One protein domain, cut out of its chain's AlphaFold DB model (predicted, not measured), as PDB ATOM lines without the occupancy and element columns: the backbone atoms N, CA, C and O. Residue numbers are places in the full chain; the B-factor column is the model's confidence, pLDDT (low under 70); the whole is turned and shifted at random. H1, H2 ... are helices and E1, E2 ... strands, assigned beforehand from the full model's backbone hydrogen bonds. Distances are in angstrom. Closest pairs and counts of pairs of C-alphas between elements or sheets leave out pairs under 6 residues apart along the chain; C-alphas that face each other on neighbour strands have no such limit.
ATOM      1  N   PRO A 456      26.751   0.888 -25.454       92.25
ATOM      2  CA  PRO A 456      27.041  -0.001 -26.570       92.25
ATOM      3  C   PRO A 456      26.139  -1.237 -26.481       92.25
ATOM      4  O   PRO A 456      26.051  -1.879 -25.441       92.25
ATOM      5  N   SER A 457      25.479  -1.584 -27.584       91.50
ATOM      6  CA  SER A 457      24.640  -2.788 -27.694       91.50
ATOM      7  C   SER A 457      25.439  -4.017 -28.136       91.50
ATOM      8  O   SER A 457      25.137  -5.156 -27.772       91.50
ATOM      9  N   HIS A 458      26.471  -3.791 -28.949       93.88
ATOM     10  CA  HIS A 458      27.397  -4.817 -29.397       93.88
ATOM     11  C   HIS A 458      28.721  -4.213 -29.876       93.88
ATOM     12  O   HIS A 458      28.817  -3.027 -30.200       93.88
ATOM     13  N   ALA A 459      29.736  -5.069 -29.927       94.00
ATOM     14  CA  ALA A 459      31.030  -4.826 -30.528       94.00
ATOM     15  C   ALA A 459      31.242  -5.783 -31.711       94.00
ATOM     16  O   ALA A 459      31.024  -6.991 -31.588       94.00
ATOM     17  N   GLU A 460      31.724  -5.265 -32.837       93.94
ATOM     18  CA  GLU A 460      32.323  -6.082 -33.894       93.94
ATOM     19  C   GLU A 460      33.845  -6.018 -33.786       93.94
ATOM     20  O   GLU A 460      34.423  -4.930 -33.707       93.94
ATOM     21  N   VAL A 461      34.497  -7.180 -33.809       93.38
ATOM     22  CA  VAL A 461      35.959  -7.295 -33.757       93.38
ATOM     23  C   VAL A 461      36.436  -7.950 -35.042       93.38
ATOM     24  O   VAL A 461      36.118  -9.106 -35.312       93.38
ATOM     25  N   TYR A 462      37.217  -7.212 -35.823       90.69
ATOM     26  CA  TYR A 462      37.785  -7.663 -37.089       90.69
ATOM     27  C   TYR A 462      39.229  -8.131 -36.856       90.69
ATOM     28  O   TYR A 462      40.104  -7.323 -36.533       90.69
ATOM     29  N   GLY A 463      39.461  -9.436 -37.005       88.56
ATOM     30  CA  GLY A 463      40.719 -10.140 -36.755       88.56
ATOM     31  C   GLY A 463      40.520 -11.662 -36.606       88.56
ATOM     32  O   GLY A 463      39.387 -12.144 -36.655       88.56
ATOM     33  N   PRO A 464      41.598 -12.446 -36.421       87.81
ATOM     34  CA  PRO A 464      41.507 -13.859 -36.046       87.81
ATOM     35  C   PRO A 464      40.824 -14.067 -34.681       87.81
ATOM     36  O   PRO A 464      40.838 -13.187 -33.816       87.81
ATOM     37  N   LEU A 465      40.302 -15.280 -34.451       87.75
ATOM     38  CA  LEU A 465      39.540 -15.670 -33.250       87.75
ATOM     39  C   LEU A 465      40.224 -15.301 -31.918       87.75
ATOM     40  O   LEU A 465      39.549 -14.956 -30.952       87.75
ATOM     41  N   CYS A 466      41.557 -15.323 -31.859       89.00
ATOM     42  CA  CYS A 466      42.295 -14.985 -30.641       89.00
ATOM     43  C   CYS A 466      42.097 -13.516 -30.207       89.00
ATOM     44  O   CYS A 466      42.032 -13.233 -29.012       89.00
ATOM     45  N   TRP A 467      41.907 -12.584 -31.151       89.69
ATOM     46  CA  TRP A 467      41.546 -11.197 -30.830       89.69
ATOM     47  C   TRP A 467      40.101 -11.066 -30.354       89.69
ATOM     48  O   TRP A 467      39.850 -10.352 -29.389       89.69
ATOM     49  N   CYS A 468      39.168 -11.794 -30.971       92.00
ATOM     50  CA  CYS A 468      37.778 -11.877 -30.517       92.00
ATOM     51  C   CYS A 468      37.678 -12.333 -29.057       92.00
ATOM     52  O   CYS A 468      37.019 -11.687 -28.244       92.00
ATOM     53  N   LEU A 469      38.395 -13.402 -28.707       91.56
ATOM     54  CA  LEU A 469      38.424 -13.915 -27.342       91.56
ATOM     55  C   LEU A 469      39.138 -12.951 -26.380       91.56
ATOM     56  O   LEU A 469      38.627 -12.725 -25.286       91.56
ATOM     57  N   LYS A 470      40.242 -12.298 -26.780       89.81
ATOM     58  CA  LYS A 470      40.862 -11.245 -25.954       89.81
ATOM     59  C   LYS A 470      39.909 -10.079 -25.683       89.81
ATOM     60  O   LYS A 470      39.801  -9.668 -24.534       89.81
ATOM     61  N   VAL A 471      39.180  -9.578 -26.683       90.56
ATOM     62  CA  VAL A 471      38.178  -8.510 -26.482       90.56
ATOM     63  C   VAL A 471      37.060  -8.964 -25.542       90.56
ATOM     64  O   VAL A 471      36.688  -8.204 -24.650       90.56
ATOM     65  N   LEU A 472      36.582 -10.207 -25.676       91.81
ATOM     66  CA  LEU A 472      35.606 -10.794 -24.752       91.81
ATOM     67  C   LEU A 472      36.109 -10.751 -23.297       91.81
ATOM     68  O   LEU A 472      35.371 -10.323 -22.411       91.81
ATOM     69  N   VAL A 473      37.375 -11.126 -23.061       89.81
ATOM     70  CA  VAL A 473      37.998 -11.052 -21.729       89.81
ATOM     71  C   VAL A 473      38.069  -9.614 -21.225       89.81
ATOM     72  O   VAL A 473      37.684  -9.386 -20.086       89.81
ATOM     73  N   VAL A 474      38.500  -8.631 -22.032       88.75
ATOM     74  CA  VAL A 474      38.593  -7.232 -21.555       88.75
ATOM     75  C   VAL A 474      37.228  -6.680 -21.148       88.75
ATOM     76  O   VAL A 474      37.108  -6.076 -20.083       88.75
ATOM     77  N   LEU A 475      36.203  -6.896 -21.975       90.38
ATOM     78  CA  LEU A 475      34.856  -6.379 -21.724       90.38
ATOM     79  C   LEU A 475      34.196  -7.080 -20.523       90.38
ATOM     80  O   LEU A 475      33.476  -6.434 -19.764       90.38
ATOM     81  N   SER A 476      34.499  -8.365 -20.301       89.50
ATOM     82  CA  SER A 476      34.048  -9.111 -19.120       89.50
ATOM     83  C   SER A 476      34.804  -8.712 -17.843       89.50
ATOM     84  O   SER A 476      34.181  -8.525 -16.799       89.50
ATOM     85  N   ASP A 477      36.130  -8.538 -17.912       88.31
ATOM     86  CA  ASP A 477      36.974  -8.071 -16.799       88.31
ATOM     87  C   ASP A 477      36.554  -6.674 -16.318       88.31
ATOM     88  O   ASP A 477      36.669  -6.373 -15.131       88.31
ATOM     89  N   ALA A 478      36.056  -5.823 -17.222       87.50
ATOM     90  CA  ALA A 478      35.569  -4.487 -16.889       87.50
ATOM     91  C   ALA A 478      34.250  -4.491 -16.086       87.50
ATOM     92  O   ALA A 478      33.901  -3.477 -15.486       87.50
ATOM     93  N   ARG A 479      33.512  -5.616 -16.051       89.19
ATOM     94  CA  ARG A 479      32.265  -5.796 -15.273       89.19
ATOM     95  C   ARG A 479      31.209  -4.697 -15.512       89.19
ATOM     96  O   ARG A 479      30.411  -4.387 -14.621       89.19
ATOM     97  N   ALA A 480      31.194  -4.122 -16.714       88.12
ATOM     98  CA  ALA A 480      30.239  -3.102 -17.151       88.12
ATOM     99  C   ALA A 480      29.056  -3.691 -17.950       88.12
ATOM    100  O   ALA A 480      27.956  -3.143 -17.892       88.12
ATOM    101  N   TRP A 481      29.260  -4.839 -18.610       92.50
ATOM    102  CA  TRP A 481      28.249  -5.562 -19.393       92.50
ATOM    103  C   TRP A 481      28.312  -7.071 -19.150       92.50
ATOM    104  O   TRP A 481      29.378  -7.617 -18.857       92.50
ATOM    105  N   VAL A 482      27.187  -7.749 -19.363       91.25
ATOM    106  CA  VAL A 482      27.132  -9.182 -19.661       91.25
ATOM    107  C   VAL A 482      27.554  -9.364 -21.122       91.25
ATOM    108  O   VAL A 482      26.952  -8.792 -22.033       91.25
ATOM    109  N   VAL A 483      28.609 -10.148 -21.348       92.81
ATOM    110  CA  VAL A 483      29.307 -10.226 -22.641       92.81
ATOM    111  C   VAL A 483      29.046 -11.572 -23.318       92.81
ATOM    112  O   VAL A 483      29.434 -12.616 -22.797       92.81
ATOM    113  N   LYS A 484      28.412 -11.565 -24.498       92.75
ATOM    114  CA  LYS A 484      27.997 -12.787 -25.221       92.75
ATOM    115  C   LYS A 484      28.498 -12.778 -26.666       92.75
ATOM    116  O   LYS A 484      28.041 -11.970 -27.472       92.75
ATOM    117  N   MET A 485      29.396 -13.694 -27.041       93.38
ATOM    118  CA  MET A 485      29.783 -13.863 -28.451       93.38
ATOM    119  C   MET A 485      28.662 -14.580 -29.211       93.38
ATOM    120  O   MET A 485      28.447 -15.775 -29.017       93.38
ATOM    121  N   ARG A 486      27.946 -13.852 -30.076       87.50
ATOM    122  CA  ARG A 486      26.831 -14.408 -30.861       87.50
ATOM    123  C   ARG A 486      27.283 -15.094 -32.139       87.50
ATOM    124  O   ARG A 486      26.636 -16.039 -32.579       87.50
ATOM    125  N   HIS A 487      28.341 -14.585 -32.768       83.50
ATOM    126  CA  HIS A 487      28.705 -14.989 -34.124       83.50
ATOM    127  C   HIS A 487      30.207 -14.892 -34.376       83.50
ATOM    128  O   HIS A 487      30.858 -13.960 -33.905       83.50
ATOM    129  N   PHE A 488      30.734 -15.827 -35.165       86.19
ATOM    130  CA  PHE A 488      32.111 -15.837 -35.656       86.19
ATOM    131  C   PHE A 488      32.127 -16.268 -37.128       86.19
ATOM    132  O   PHE A 488      31.445 -17.216 -37.524       86.19
ATOM    133  N   ARG A 489      32.916 -15.566 -37.938       86.94
ATOM    134  CA  ARG A 489      33.258 -15.900 -39.324       86.94
ATOM    135  C   ARG A 489      34.753 -15.679 -39.521       86.94
ATOM    136  O   ARG A 489      35.417 -15.041 -38.708       86.94
ATOM    137  N   GLU A 490      35.289 -16.188 -40.621       84.56
ATOM    138  CA  GLU A 490      36.685 -15.952 -40.978       84.56
ATOM    139  C   GLU A 490      36.981 -14.442 -41.020       84.56
ATOM    140  O   GLU A 490      36.374 -13.684 -41.780       84.56
ATOM    141  N   GLY A 491      37.881 -14.002 -40.138       85.69
ATOM    142  CA  GLY A 491      38.302 -12.609 -40.009       85.69
ATOM    143  C   GLY A 491      37.436 -11.688 -39.139       85.69
ATOM    144  O   GLY A 491      37.825 -10.526 -39.017       85.69
ATOM    145  N   TRP A 492      36.320 -12.127 -38.530       92.88
ATOM    146  CA  TRP A 492      35.582 -11.292 -37.559       92.88
ATOM    147  C   TRP A 492      34.606 -12.045 -36.630       92.88
ATOM    148  O   TRP A 492      34.148 -13.150 -36.922       92.88
ATOM    149  N   CYS A 493      34.219 -11.403 -35.525       94.69
ATOM    150  CA  CYS A 493      33.121 -11.831 -34.649       94.69
ATOM    151  C   CYS A 493      32.215 -10.668 -34.223       94.69
ATOM    152  O   CYS A 493      32.618  -9.502 -34.246       94.69
ATOM    153  N   GLN A 494      31.018 -11.024 -33.751       95.00
ATOM    154  CA  GLN A 494      30.079 -10.122 -33.086       95.00
ATOM    155  C   GLN A 494      29.916 -10.517 -31.611       95.00
ATOM    156  O   GLN A 494      29.582 -11.664 -31.288       95.00
ATOM    157  N   ILE A 495      30.125  -9.550 -30.720       94.81
ATOM    158  CA  ILE A 495      30.008  -9.677 -29.266       94.81
ATOM    159  C   ILE A 495      28.877  -8.756 -28.805       94.81
ATOM    160  O   ILE A 495      28.984  -7.543 -28.924       94.81
ATOM    161  N   THR A 496      27.787  -9.308 -28.282       93.94
ATOM    162  CA  THR A 496      26.708  -8.526 -27.660       93.94
ATOM    163  C   THR A 496      27.105  -8.083 -26.258       93.94
ATOM    164  O   THR A 496      27.773  -8.825 -25.535       93.94
ATOM    165  N   LEU A 497      26.674  -6.872 -25.907       92.88
ATOM    166  CA  LEU A 497      26.919  -6.210 -24.635       92.88
ATOM    167  C   LEU A 497      25.563  -5.835 -24.033       92.88
ATOM    168  O   LEU A 497      24.972  -4.818 -24.387       92.88
ATOM    169  N   ASP A 498      25.053  -6.690 -23.149       90.25
ATOM    170  CA  ASP A 498      23.844  -6.393 -22.383       90.25
ATOM    171  C   ASP A 498      24.281  -5.671 -21.090       90.25
ATOM    172  O   ASP A 498      25.164  -6.157 -20.384       90.25
ATOM    173  N   VAL A 499      23.725  -4.500 -20.760       85.06
ATOM    174  CA  VAL A 499      24.052  -3.817 -19.488       85.06
ATOM    175  C   VAL A 499      23.535  -4.652 -18.316       85.06
ATOM    176  O   VAL A 499      22.421  -5.168 -18.382       85.06
ATOM    177  N   PHE A 500      24.320  -4.767 -17.239       77.12
ATOM    178  CA  PHE A 500      23.865  -5.429 -16.011       77.12
ATOM    179  C   PHE A 500      22.588  -4.766 -15.480       77.12
ATOM    180  O   PHE A 500      22.596  -3.577 -15.145       77.12
ATOM    181  N   SER A 501      21.516  -5.550 -15.339       58.53
ATOM    182  CA  SER A 501      20.433  -5.184 -14.429       58.53
ATOM    183  C   SER A 501      21.026  -5.086 -13.017       58.53
ATOM    184  O   SER A 501      21.928  -5.845 -12.662       58.53
ATOM    185  N   GLN A 502      20.600  -4.110 -12.211       50.50
ATOM    186  CA  GLN A 502      21.262  -3.869 -10.920       50.50
ATOM    187  C   GLN A 502      20.943  -4.933  -9.852       50.50
ATOM    188  O   GLN A 502      21.561  -4.922  -8.790       50.50
ATOM    189  N   GLU A 503      20.016  -5.848 -10.152       45.22
ATOM    190  CA  GLU A 503      19.570  -6.944  -9.284       45.22
ATOM    191  C   GLU A 503      20.319  -8.268  -9.548       45.22
ATOM    192  O   GLU A 503      20.285  -9.170  -8.712       45.22
ATOM    193  N   GLU A 504      21.019  -8.399 -10.682       47.44
ATOM    194  CA  GLU A 504      21.777  -9.604 -11.036       47.44
ATOM    195  C   GLU A 504      23.261  -9.465 -10.658       47.44
ATOM    196  O   GLU A 504      24.026  -8.719 -11.280       47.44
ATOM    197  N   GLU A 505      23.708 -10.241  -9.663       41.19
ATOM    198  CA  GLU A 505      25.143 -10.487  -9.482       41.19
ATOM    199  C   GLU A 505      25.735 -11.143 -10.746       41.19
ATOM    200  O   GLU A 505      25.069 -11.953 -11.400       41.19
ATOM    201  N   PRO A 506      26.995 -10.832 -11.109       42.34
ATOM    202  CA  PRO A 506      27.623 -11.372 -12.309       42.34
ATOM    203  C   PRO A 506      27.894 -12.876 -12.169       42.34
ATOM    204  O   PRO A 506      28.958 -13.291 -11.711       42.34
ATOM    205  N   LEU A 507      26.936 -13.691 -12.613       43.66
ATOM    206  CA  LEU A 507      27.107 -15.127 -12.821       43.66
ATOM    207  C   LEU A 507      28.334 -15.384 -13.712       43.66
ATOM    208  O   LEU A 507      28.399 -14.889 -14.836       43.66
ATOM    209  N   GLU A 508      29.271 -16.225 -13.262       45.78
ATOM    210  CA  GLU A 508      30.455 -16.645 -14.041       45.78
ATOM    211  C   GLU A 508      30.107 -17.656 -15.165       45.78
ATOM    212  O   GLU A 508      30.857 -18.586 -15.467       45.78
ATOM    213  N   VAL A 509      28.934 -17.499 -15.788       44.53
ATOM    214  CA  VAL A 509      28.349 -18.429 -16.761       44.53
ATOM    215  C   VAL A 509      28.496 -17.863 -18.173       44.53
ATOM    216  O   VAL A 509      27.636 -17.156 -18.695       44.53
ATOM    217  N   PHE A 510      29.618 -18.196 -18.811       52.66
ATOM    218  CA  PHE A 510      29.895 -17.834 -20.201       52.66
ATOM    219  C   PHE A 510      29.181 -18.778 -21.177       52.66
ATOM    220  O   PHE A 510      29.694 -19.847 -21.515       52.66
ATOM    221  N   GLU A 511      28.019 -18.370 -21.686       46.25
ATOM    222  CA  GLU A 511      27.341 -19.097 -22.762       46.25
ATOM    223  C   GLU A 511      27.987 -18.821 -24.130       46.25
ATOM    224  O   GLU A 511      27.658 -17.867 -24.839       46.25
ATOM    225  N   LEU A 512      28.891 -19.714 -24.542       49.47
ATOM    226  CA  LEU A 512      29.234 -19.885 -25.954       49.47
ATOM    227  C   LEU A 512      28.031 -20.502 -26.678       49.47
ATOM    228  O   LEU A 512      27.783 -21.704 -26.570       49.47
ATOM    229  N   ALA A 513      27.290 -19.681 -27.422       43.56
ATOM    230  CA  ALA A 513      26.140 -20.127 -28.202       43.56
ATOM    231  C   ALA A 513      26.542 -21.250 -29.181       43.56
ATOM    232  O   ALA A 513      27.267 -21.020 -30.152       43.56
ATOM    233  N   LYS A 514      26.069 -22.482 -28.929       40.69
ATOM    234  CA  LYS A 514      26.312 -23.637 -29.808       40.69
ATOM    235  C   LYS A 514      25.721 -23.350 -31.195       40.69
ATOM    236  O   LYS A 514      24.502 -23.339 -31.359       40.69
ATOM    237  N   ASP A 534      42.221 -17.859 -18.184       73.19
ATOM    238  CA  ASP A 534      43.528 -17.553 -17.588       73.19
ATOM    239  C   ASP A 534      44.700 -17.815 -18.546       73.19
ATOM    240  O   ASP A 534      45.708 -17.107 -18.495       73.19
ATOM    241  N   ASP A 535      44.574 -18.767 -19.472       68.00
ATOM    242  CA  ASP A 535      45.547 -18.967 -20.552       68.00
ATOM    243  C   ASP A 535      45.437 -17.952 -21.703       68.00
ATOM    244  O   ASP A 535      46.386 -17.829 -22.475       68.00
ATOM    245  N   MET A 536      44.339 -17.194 -21.803       66.50
ATOM    246  CA  MET A 536      44.189 -16.071 -22.746       66.50
ATOM    247  C   MET A 536      44.548 -14.709 -22.135       66.50
ATOM    248  O   MET A 536      44.952 -13.806 -22.871       66.50
ATOM    249  N   ARG A 537      44.470 -14.565 -20.801       68.12
ATOM    250  CA  ARG A 537      45.089 -13.450 -20.054       68.12
ATOM    251  C   ARG A 537      46.618 -13.470 -20.167       68.12
ATOM    252  O   ARG A 537      47.249 -12.418 -20.158       68.12
ATOM    253  N   LYS A 538      47.220 -14.656 -20.298       72.12
ATOM    254  CA  LYS A 538      48.644 -14.825 -20.621       72.12
ATOM    255  C   LYS A 538      48.841 -14.533 -22.112       72.12
ATOM    256  O   LYS A 538      48.387 -15.288 -22.965       72.12
ATOM    257  N   ASP A 539      49.542 -13.449 -22.441       60.81
ATOM    258  CA  ASP A 539      49.654 -12.940 -23.822       60.81
ATOM    259  C   ASP A 539      50.261 -13.925 -24.850       60.81
ATOM    260  O   ASP A 539      50.114 -13.714 -26.055       60.81
ATOM    261  N   SER A 540      50.903 -15.006 -24.394       60.38
ATOM    262  CA  SER A 540      51.772 -15.911 -25.157       60.38
ATOM    263  C   SER A 540      51.100 -16.827 -26.190       60.38
ATOM    264  O   SER A 540      51.820 -17.494 -26.932       60.38
ATOM    265  N   LYS A 541      49.761 -16.900 -26.254       62.16
ATOM    266  CA  LYS A 541      49.043 -17.866 -27.119       62.16
ATOM    267  C   LYS A 541      48.333 -17.292 -28.346       62.16
ATOM    268  O   LYS A 541      47.983 -18.069 -29.231       62.16
ATOM    269  N   CYS A 542      48.162 -15.974 -28.461       73.44
ATOM    270  CA  CYS A 542      47.879 -15.407 -29.782       73.44
ATOM    271  C   CYS A 542      49.209 -15.331 -30.539       73.44
ATOM    272  O   CYS A 542      50.121 -14.676 -30.030       73.44
ATOM    273  N   PRO A 543      49.358 -15.966 -31.717       68.31
ATOM    274  CA  PRO A 543      50.569 -15.791 -32.505       68.31
ATOM    275  C   PRO A 543      50.752 -14.304 -32.816       68.31
ATOM    276  O   PRO A 543      49.778 -13.594 -33.079       68.31
ATOM    277  N   GLN A 544      52.002 -13.837 -32.807       60.75
ATOM    278  CA  GLN A 544      52.343 -12.523 -33.350       60.75
ATOM    279  C   GLN A 544      52.227 -12.575 -34.879       60.75
ATOM    280  O   GLN A 544      53.224 -12.636 -35.597       60.75
ATOM    281  N   GLU A 545      50.988 -12.569 -35.379       57.16
ATOM    282  CA  GLU A 545      50.716 -12.161 -36.753       57.16
ATOM    283  C   GLU A 545      51.395 -10.809 -36.983       57.16
ATOM    284  O   GLU A 545      51.357  -9.920 -36.126       57.16
ATOM    285  N   SER A 546      52.077 -10.682 -38.120       57.50
ATOM    286  CA  SER A 546      52.934  -9.538 -38.416       57.50
ATOM    287  C   SER A 546      52.202  -8.211 -38.177       57.50
ATOM    288  O   SER A 546      51.044  -8.043 -38.562       57.50
ATOM    289  N   ALA A 547      52.895  -7.247 -37.555       59.34
ATOM    290  CA  ALA A 547      52.318  -6.033 -36.953       59.34
ATOM    291  C   ALA A 547      51.520  -5.096 -37.900       59.34
ATOM    292  O   ALA A 547      51.008  -4.062 -37.477       59.34
ATOM    293  N   ALA A 548      51.376  -5.459 -39.175       58.81
ATOM    294  CA  ALA A 548      50.549  -4.798 -40.175       58.81
ATOM    295  C   ALA A 548      49.027  -4.864 -39.902       58.81
ATOM    296  O   ALA A 548      48.281  -4.079 -40.496       58.81
ATOM    297  N   ARG A 549      48.536  -5.786 -39.052       75.12
ATOM    298  CA  ARG A 549      47.088  -6.005 -38.823       75.12
ATOM    299  C   ARG A 549      46.683  -6.069 -37.343       75.12
ATOM    300  O   ARG A 549      46.202  -7.084 -36.855       75.12
ATOM    301  N   LEU A 550      46.805  -4.933 -36.655       80.62
ATOM    302  CA  LEU A 550      46.070  -4.692 -35.403       80.62
ATOM    303  C   LEU A 550      44.546  -4.802 -35.631       80.62
ATOM    304  O   LEU A 550      44.073  -4.376 -36.694       80.62
ATOM    305  N   PRO A 551      43.776  -5.326 -34.658       84.06
ATOM    306  CA  PRO A 551      42.338  -5.514 -34.801       84.06
ATOM    307  C   PRO A 551      41.605  -4.172 -34.894       84.06
ATOM    308  O   PRO A 551      41.958  -3.191 -34.233       84.06
ATOM    309  N   ARG A 552      40.530  -4.136 -35.685       88.62
ATOM    310  CA  ARG A 552      39.556  -3.033 -35.656       88.62
ATOM    311  C   ARG A 552      38.407  -3.441 -34.743       88.62
ATOM    312  O   ARG A 552      37.846  -4.517 -34.933       88.62
ATOM    313  N   ILE A 553      38.055  -2.573 -33.797       90.88
ATOM    314  CA  ILE A 553      36.885  -2.745 -32.934       90.88
ATOM    315  C   ILE A 553      35.891  -1.634 -33.273       90.88
ATOM    316  O   ILE A 553      36.249  -0.456 -33.308       90.88
ATOM    317  N   CYS A 554      34.650  -2.008 -33.553       90.88
ATOM    318  CA  CYS A 554      33.549  -1.072 -33.750       90.88
ATOM    319  C   CYS A 554      32.507  -1.296 -32.663       90.88
ATOM    320  O   CYS A 554      32.032  -2.418 -32.508       90.88
ATOM    321  N   LEU A 555      32.171  -0.243 -31.919       91.38
ATOM    322  CA  LEU A 555      31.083  -0.249 -30.947       91.38
ATOM    323  C   LEU A 555      29.824   0.329 -31.600       91.38
ATOM    324  O   LEU A 555      29.883   1.359 -32.276       91.38
ATOM    325  N   PHE A 556      28.700  -0.356 -31.407       91.06
ATOM    326  CA  PHE A 556      27.415  -0.029 -32.018       91.06
ATOM    327  C   PHE A 556      26.426   0.391 -30.936       91.06
ATOM    328  O   PHE A 556      25.993  -0.418 -30.106       91.06
ATOM    329  N   PHE A 557      26.075   1.670 -30.946       88.38
ATOM    330  CA  PHE A 557      25.245   2.318 -29.943       88.38
ATOM    331  C   PHE A 557      23.820   2.460 -30.469       88.38
ATOM    332  O   PHE A 557      23.576   3.064 -31.518       88.38
ATOM    333  N   ARG A 558      22.875   1.894 -29.719       79.94
ATOM    334  CA  ARG A 558      21.451   1.948 -30.043       79.94
ATOM    335  C   ARG A 558      20.900   3.292 -29.577       79.94
ATOM    336  O   ARG A 558      20.837   3.530 -28.372       79.94
ATOM    337  N   GLU A 559      20.503   4.163 -30.501       70.31
ATOM    338  CA  GLU A 559      19.827   5.406 -30.115       70.31
ATOM    339  C   GLU A 559      18.464   5.082 -29.473       70.31
ATOM    340  O   GLU A 559      17.723   4.211 -29.932       70.31
ATOM    341  N   SER A 560      18.161   5.744 -28.354       50.88
ATOM    342  CA  SER A 560      16.973   5.489 -27.523       50.88
ATOM    343  C   SER A 560      15.718   6.236 -27.993       50.88
ATOM    344  O   SER A 560      14.647   6.096 -27.404       50.88
ATOM    345  N   SER A 561      15.833   7.036 -29.053       46.50
ATOM    346  CA  SER A 561      14.748   7.808 -29.644       46.50
ATOM    347  C   SER A 561      13.770   6.906 -30.407       46.50
ATOM    348  O   SER A 561      14.149   6.106 -31.259       46.50
ATOM    349  N   ALA A 562      12.466   7.092 -30.184       43.56
ATOM    350  CA  ALA A 562      11.404   6.386 -30.914       43.56
ATOM    351  C   ALA A 562      11.211   6.900 -32.366       43.56
ATOM    352  O   ALA A 562      10.099   6.903 -32.890       43.56
ATOM    353  N   SER A 563      12.279   7.392 -33.006       41.31
ATOM    354  CA  SER A 563      12.241   8.184 -34.238       41.31
ATOM    355  C   SER A 563      13.352   7.771 -35.210       41.31
ATOM    356  O   SER A 563      14.384   8.430 -35.301       41.31
ATOM    357  N   GLN A 564      13.045   6.745 -36.010       44.69
ATOM    358  CA  GLN A 564      13.854   6.178 -37.103       44.69
ATOM    359  C   GLN A 564      15.087   5.363 -36.664       44.69
ATOM    360  O   GLN A 564      15.788   5.672 -35.709       44.69
ATOM    361  N   SER A 565      15.318   4.253 -37.369       42.44
ATOM    362  CA  SER A 565      16.245   3.187 -36.973       42.44
ATOM    363  C   SER A 565      17.662   3.406 -37.514       42.44
ATOM    364  O   SER A 565      18.047   2.791 -38.512       42.44
ATOM    365  N   GLY A 566      18.428   4.284 -36.867       61.25
ATOM    366  CA  GLY A 566      19.859   4.461 -37.118       61.25
ATOM    367  C   GLY A 566      20.701   4.063 -35.908       61.25
ATOM    368  O   GLY A 566      20.770   4.816 -34.941       61.25
ATOM    369  N   ASP A 567      21.386   2.918 -35.969       67.62
ATOM    370  CA  ASP A 567      22.454   2.617 -35.009       67.62
ATOM    371  C   ASP A 567      23.636   3.568 -35.255       67.62
ATOM    372  O   ASP A 567      24.077   3.748 -36.395       67.62
ATOM    373  N   THR A 568      24.182   4.166 -34.194       71.62
ATOM    374  CA  THR A 568      25.405   4.973 -34.309       71.62
ATOM    375  C   THR A 568      26.636   4.100 -34.107       71.62
ATOM    376  O   THR A 568      26.735   3.339 -33.147       71.62
ATOM    377  N   VAL A 569      27.582   4.191 -35.043       75.62
ATOM    378  CA  VAL A 569      28.733   3.283 -35.122       75.62
ATOM    379  C   VAL A 569      30.020   4.042 -34.833       75.62
ATOM    380  O   VAL A 569      30.480   4.824 -35.667       75.62
ATOM    381  N   GLU A 570      30.647   3.780 -33.686       73.12
ATOM    382  CA  GLU A 570      31.975   4.310 -33.378       73.12
ATOM    383  C   GLU A 570      33.045   3.238 -33.625       73.12
ATOM    384  O   GLU A 570      33.293   2.339 -32.820       73.12
ATOM    385  N   CYS A 571      33.692   3.319 -34.787       75.12
ATOM    386  CA  CYS A 571      34.780   2.423 -35.167       75.12
ATOM    387  C   CYS A 571      36.144   2.996 -34.778       75.12
ATOM    388  O   CYS A 571      36.673   3.857 -35.483       75.12
ATOM    389  N   ARG A 572      36.773   2.452 -33.728       64.94
ATOM    390  CA  ARG A 572      38.148   2.808 -33.348       64.94
ATOM    391  C   ARG A 572      39.153   1.770 -33.849       64.94
ATOM    392  O   ARG A 572      39.029   0.563 -33.637       64.94
ATOM    393  N   ARG A 573      40.202   2.254 -34.514       63.56
ATOM    394  CA  ARG A 573      41.366   1.448 -34.896       63.56
ATOM    395  C   ARG A 573      42.435   1.609 -33.818       63.56
ATOM    396  O   ARG A 573      43.198   2.568 -33.860       63.56
ATOM    397  N   LEU A 574      42.468   0.687 -32.858       55.84
ATOM    398  CA  LEU A 574      43.492   0.668 -31.811       55.84
ATOM    399  C   LEU A 574      44.868   0.478 -32.468       55.84
ATOM    400  O   LEU A 574      45.077  -0.474 -33.218       55.84
ATOM    401  N   GLN A 575      45.784   1.427 -32.251       46.19
ATOM    402  CA  GLN A 575      47.032   1.542 -33.024       46.19
ATOM    403  C   GLN A 575      48.302   1.116 -32.270       46.19
ATOM    404  O   GLN A 575      49.387   1.168 -32.851       46.19
ATOM    405  N   LYS A 576      48.206   0.663 -31.011       45.31
ATOM    406  CA  LYS A 576      49.361   0.188 -30.229       45.31
ATOM    407  C   LYS A 576      49.047  -1.068 -29.414       45.31
ATOM    408  O   LYS A 576      48.033  -1.160 -28.736       45.31
ATOM    409  N   HIS A 577      49.979  -2.022 -29.447       41.91
ATOM    410  CA  HIS A 577      49.870  -3.307 -28.743       41.91
ATOM    411  C   HIS A 577      49.996  -3.181 -27.215       41.91
ATOM    412  O   HIS A 577      49.368  -3.937 -26.484       41.91
ATOM    413  N   ILE A 578      50.815  -2.236 -26.740       32.03
ATOM    414  CA  ILE A 578      51.232  -2.124 -25.328       32.03
ATOM    415  C   ILE A 578      50.162  -1.436 -24.461       32.03
ATOM    416  O   ILE A 578      50.122  -1.629 -23.250       32.03
ATOM    417  N   THR A 579      49.263  -0.667 -25.075       50.03
ATOM    418  CA  THR A 579      48.194   0.068 -24.387       50.03
ATOM    419  C   THR A 579      46.802  -0.523 -24.599       50.03
ATOM    420  O   THR A 579      45.876  -0.044 -23.964       50.03
ATOM    421  N   PHE A 580      46.627  -1.590 -25.391       51.22
ATOM    422  CA  PHE A 580      45.318  -2.180 -25.738       51.22
ATOM    423  C   PHE A 580      44.368  -2.363 -24.536       51.22
ATOM    424  O   PHE A 580      43.230  -1.897 -24.564       51.22
ATOM    425  N   PHE A 581      44.847  -2.978 -23.447       55.59
ATOM    426  CA  PHE A 581      44.060  -3.162 -22.222       55.59
ATOM    427  C   PHE A 581      43.799  -1.849 -21.464       55.59
ATOM    428  O   PHE A 581      42.748  -1.721 -20.851       55.59
ATOM    429  N   GLY A 582      44.729  -0.889 -21.486       59.28
ATOM    430  CA  GLY A 582      44.618   0.387 -20.765       59.28
ATOM    431  C   GLY A 582      43.824   1.466 -21.509       59.28
ATOM    432  O   GLY A 582      43.155   2.268 -20.876       59.28
ATOM    433  N   GLU A 583      43.853   1.465 -22.844       62.50
ATOM    434  CA  GLU A 583      42.997   2.295 -23.695       62.50
ATOM    435  C   GLU A 583      41.555   1.784 -23.665       62.50
ATOM    436  O   GLU A 583      40.634   2.586 -23.559       62.50
ATOM    437  N   LEU A 584      41.341   0.459 -23.693       63.25
ATOM    438  CA  LEU A 584      39.994  -0.100 -23.597       63.25
ATOM    439  C   LEU A 584      39.426   0.041 -22.168       63.25
ATOM    440  O   LEU A 584      38.326   0.556 -22.032       63.25
ATOM    441  N   ARG A 585      40.193  -0.250 -21.102       66.69
ATOM    442  CA  ARG A 585      39.825   0.071 -19.693       66.69
ATOM    443  C   ARG A 585      39.941   1.567 -19.319       66.69
ATOM    444  O   ARG A 585      39.901   1.905 -18.141       66.69
ATOM    445  N   GLY A 586      40.195   2.441 -20.293       63.94
ATOM    446  CA  GLY A 586      40.132   3.902 -20.152       63.94
ATOM    447  C   GLY A 586      39.034   4.532 -21.017       63.94
ATOM    448  O   GLY A 586      38.908   5.756 -21.062       63.94
TER     449      GLY A 586
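Overview. This is residues 456 to 514 and 534 to 586 of the 588 residues of the protein "SMB domain-containing protein" of Elysia chlorotica (UniProt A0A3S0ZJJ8). Picture a twisted five-stranded sheet with one helix, H1, packed along one face and no named helix on the other. Short H2 packs on H1, H3 comes close to it, and residues 560 to 565 stick out between E4 and E5. The printed part has 112 residues, with three named helices and five named strands in the order E1 H1 E2 E3 H2 E4 E5 H3, class mixed. The sheet runs E2 E3 E1 E4 E5, all antiparallel; the whole is compact, radius of gyration of the C-alphas 14.7 A, spanning 45 by 32 by 31 A.

Arrangement. Start at E1, residues 456 to 462; next, H1, residues 465 to 477, is on the sheet at a height of 8.2 A. E2, residues 481 to 489, and E3, residues 492 to 499, form a hairpin; find N 484 and O 496 within hydrogen-bond range, 3.0 A. E3 and E1 are antiparallel, with N 459 and O 495 at 2.8 A. H1 runs along E3, at 9 degrees on the local plane; their closest C-alphas are Cys 468 and Cys 493, 6.2 A. E1, H1 and E2 form a split strand-helix-strand unit, its same-way strands separated by E3, with a right-handed crossover. H1 touches H2, residues 534 to 537, with residues 469 to 473 alone; the closest C-alphas are Lys 470 and Met 536, 6.7 A. E4, residues 552 to 557, is antiparallel to E1, N 460 and O 554 at 2.9 A, and forms a hairpin with E5, residues 568 to 573, N 555 and O 570 at 3.0 A. H3, residues 580 to 584, is close to H1 but not clearly touching; the closest C-alphas are Val 474 and Phe 581, 6.8 A. H1 and the sheet make two layers, a helix on one face. Every O i to N i+4 pair in H1 and H3 is within hydrogen-bond range; H2 is too short for one.

Along the chain. Find C-alpha 456 at (27.041, -0.001, -26.570), where E1 begins its 16.9 A. From first to last C-alpha, H1 spans 18.3 A, E2 23.0 A, E3 22.7 A, E4 16.3 A and E5 16.4 A. H3 ends at C-alpha 584, (39.994, -0.100, -23.597).

Size, cuts and confidence. The farthest C-alphas, Ser 540 and Ser 563, are 47.2 A apart. Residues 515 to 533 are cut out, leaving C-alphas 514 and 534 22.0 A apart. The link H2 to E4 is long. In this model pLDDT is under 70 for 49 residues, among them 501 to 514 and 572 to 586.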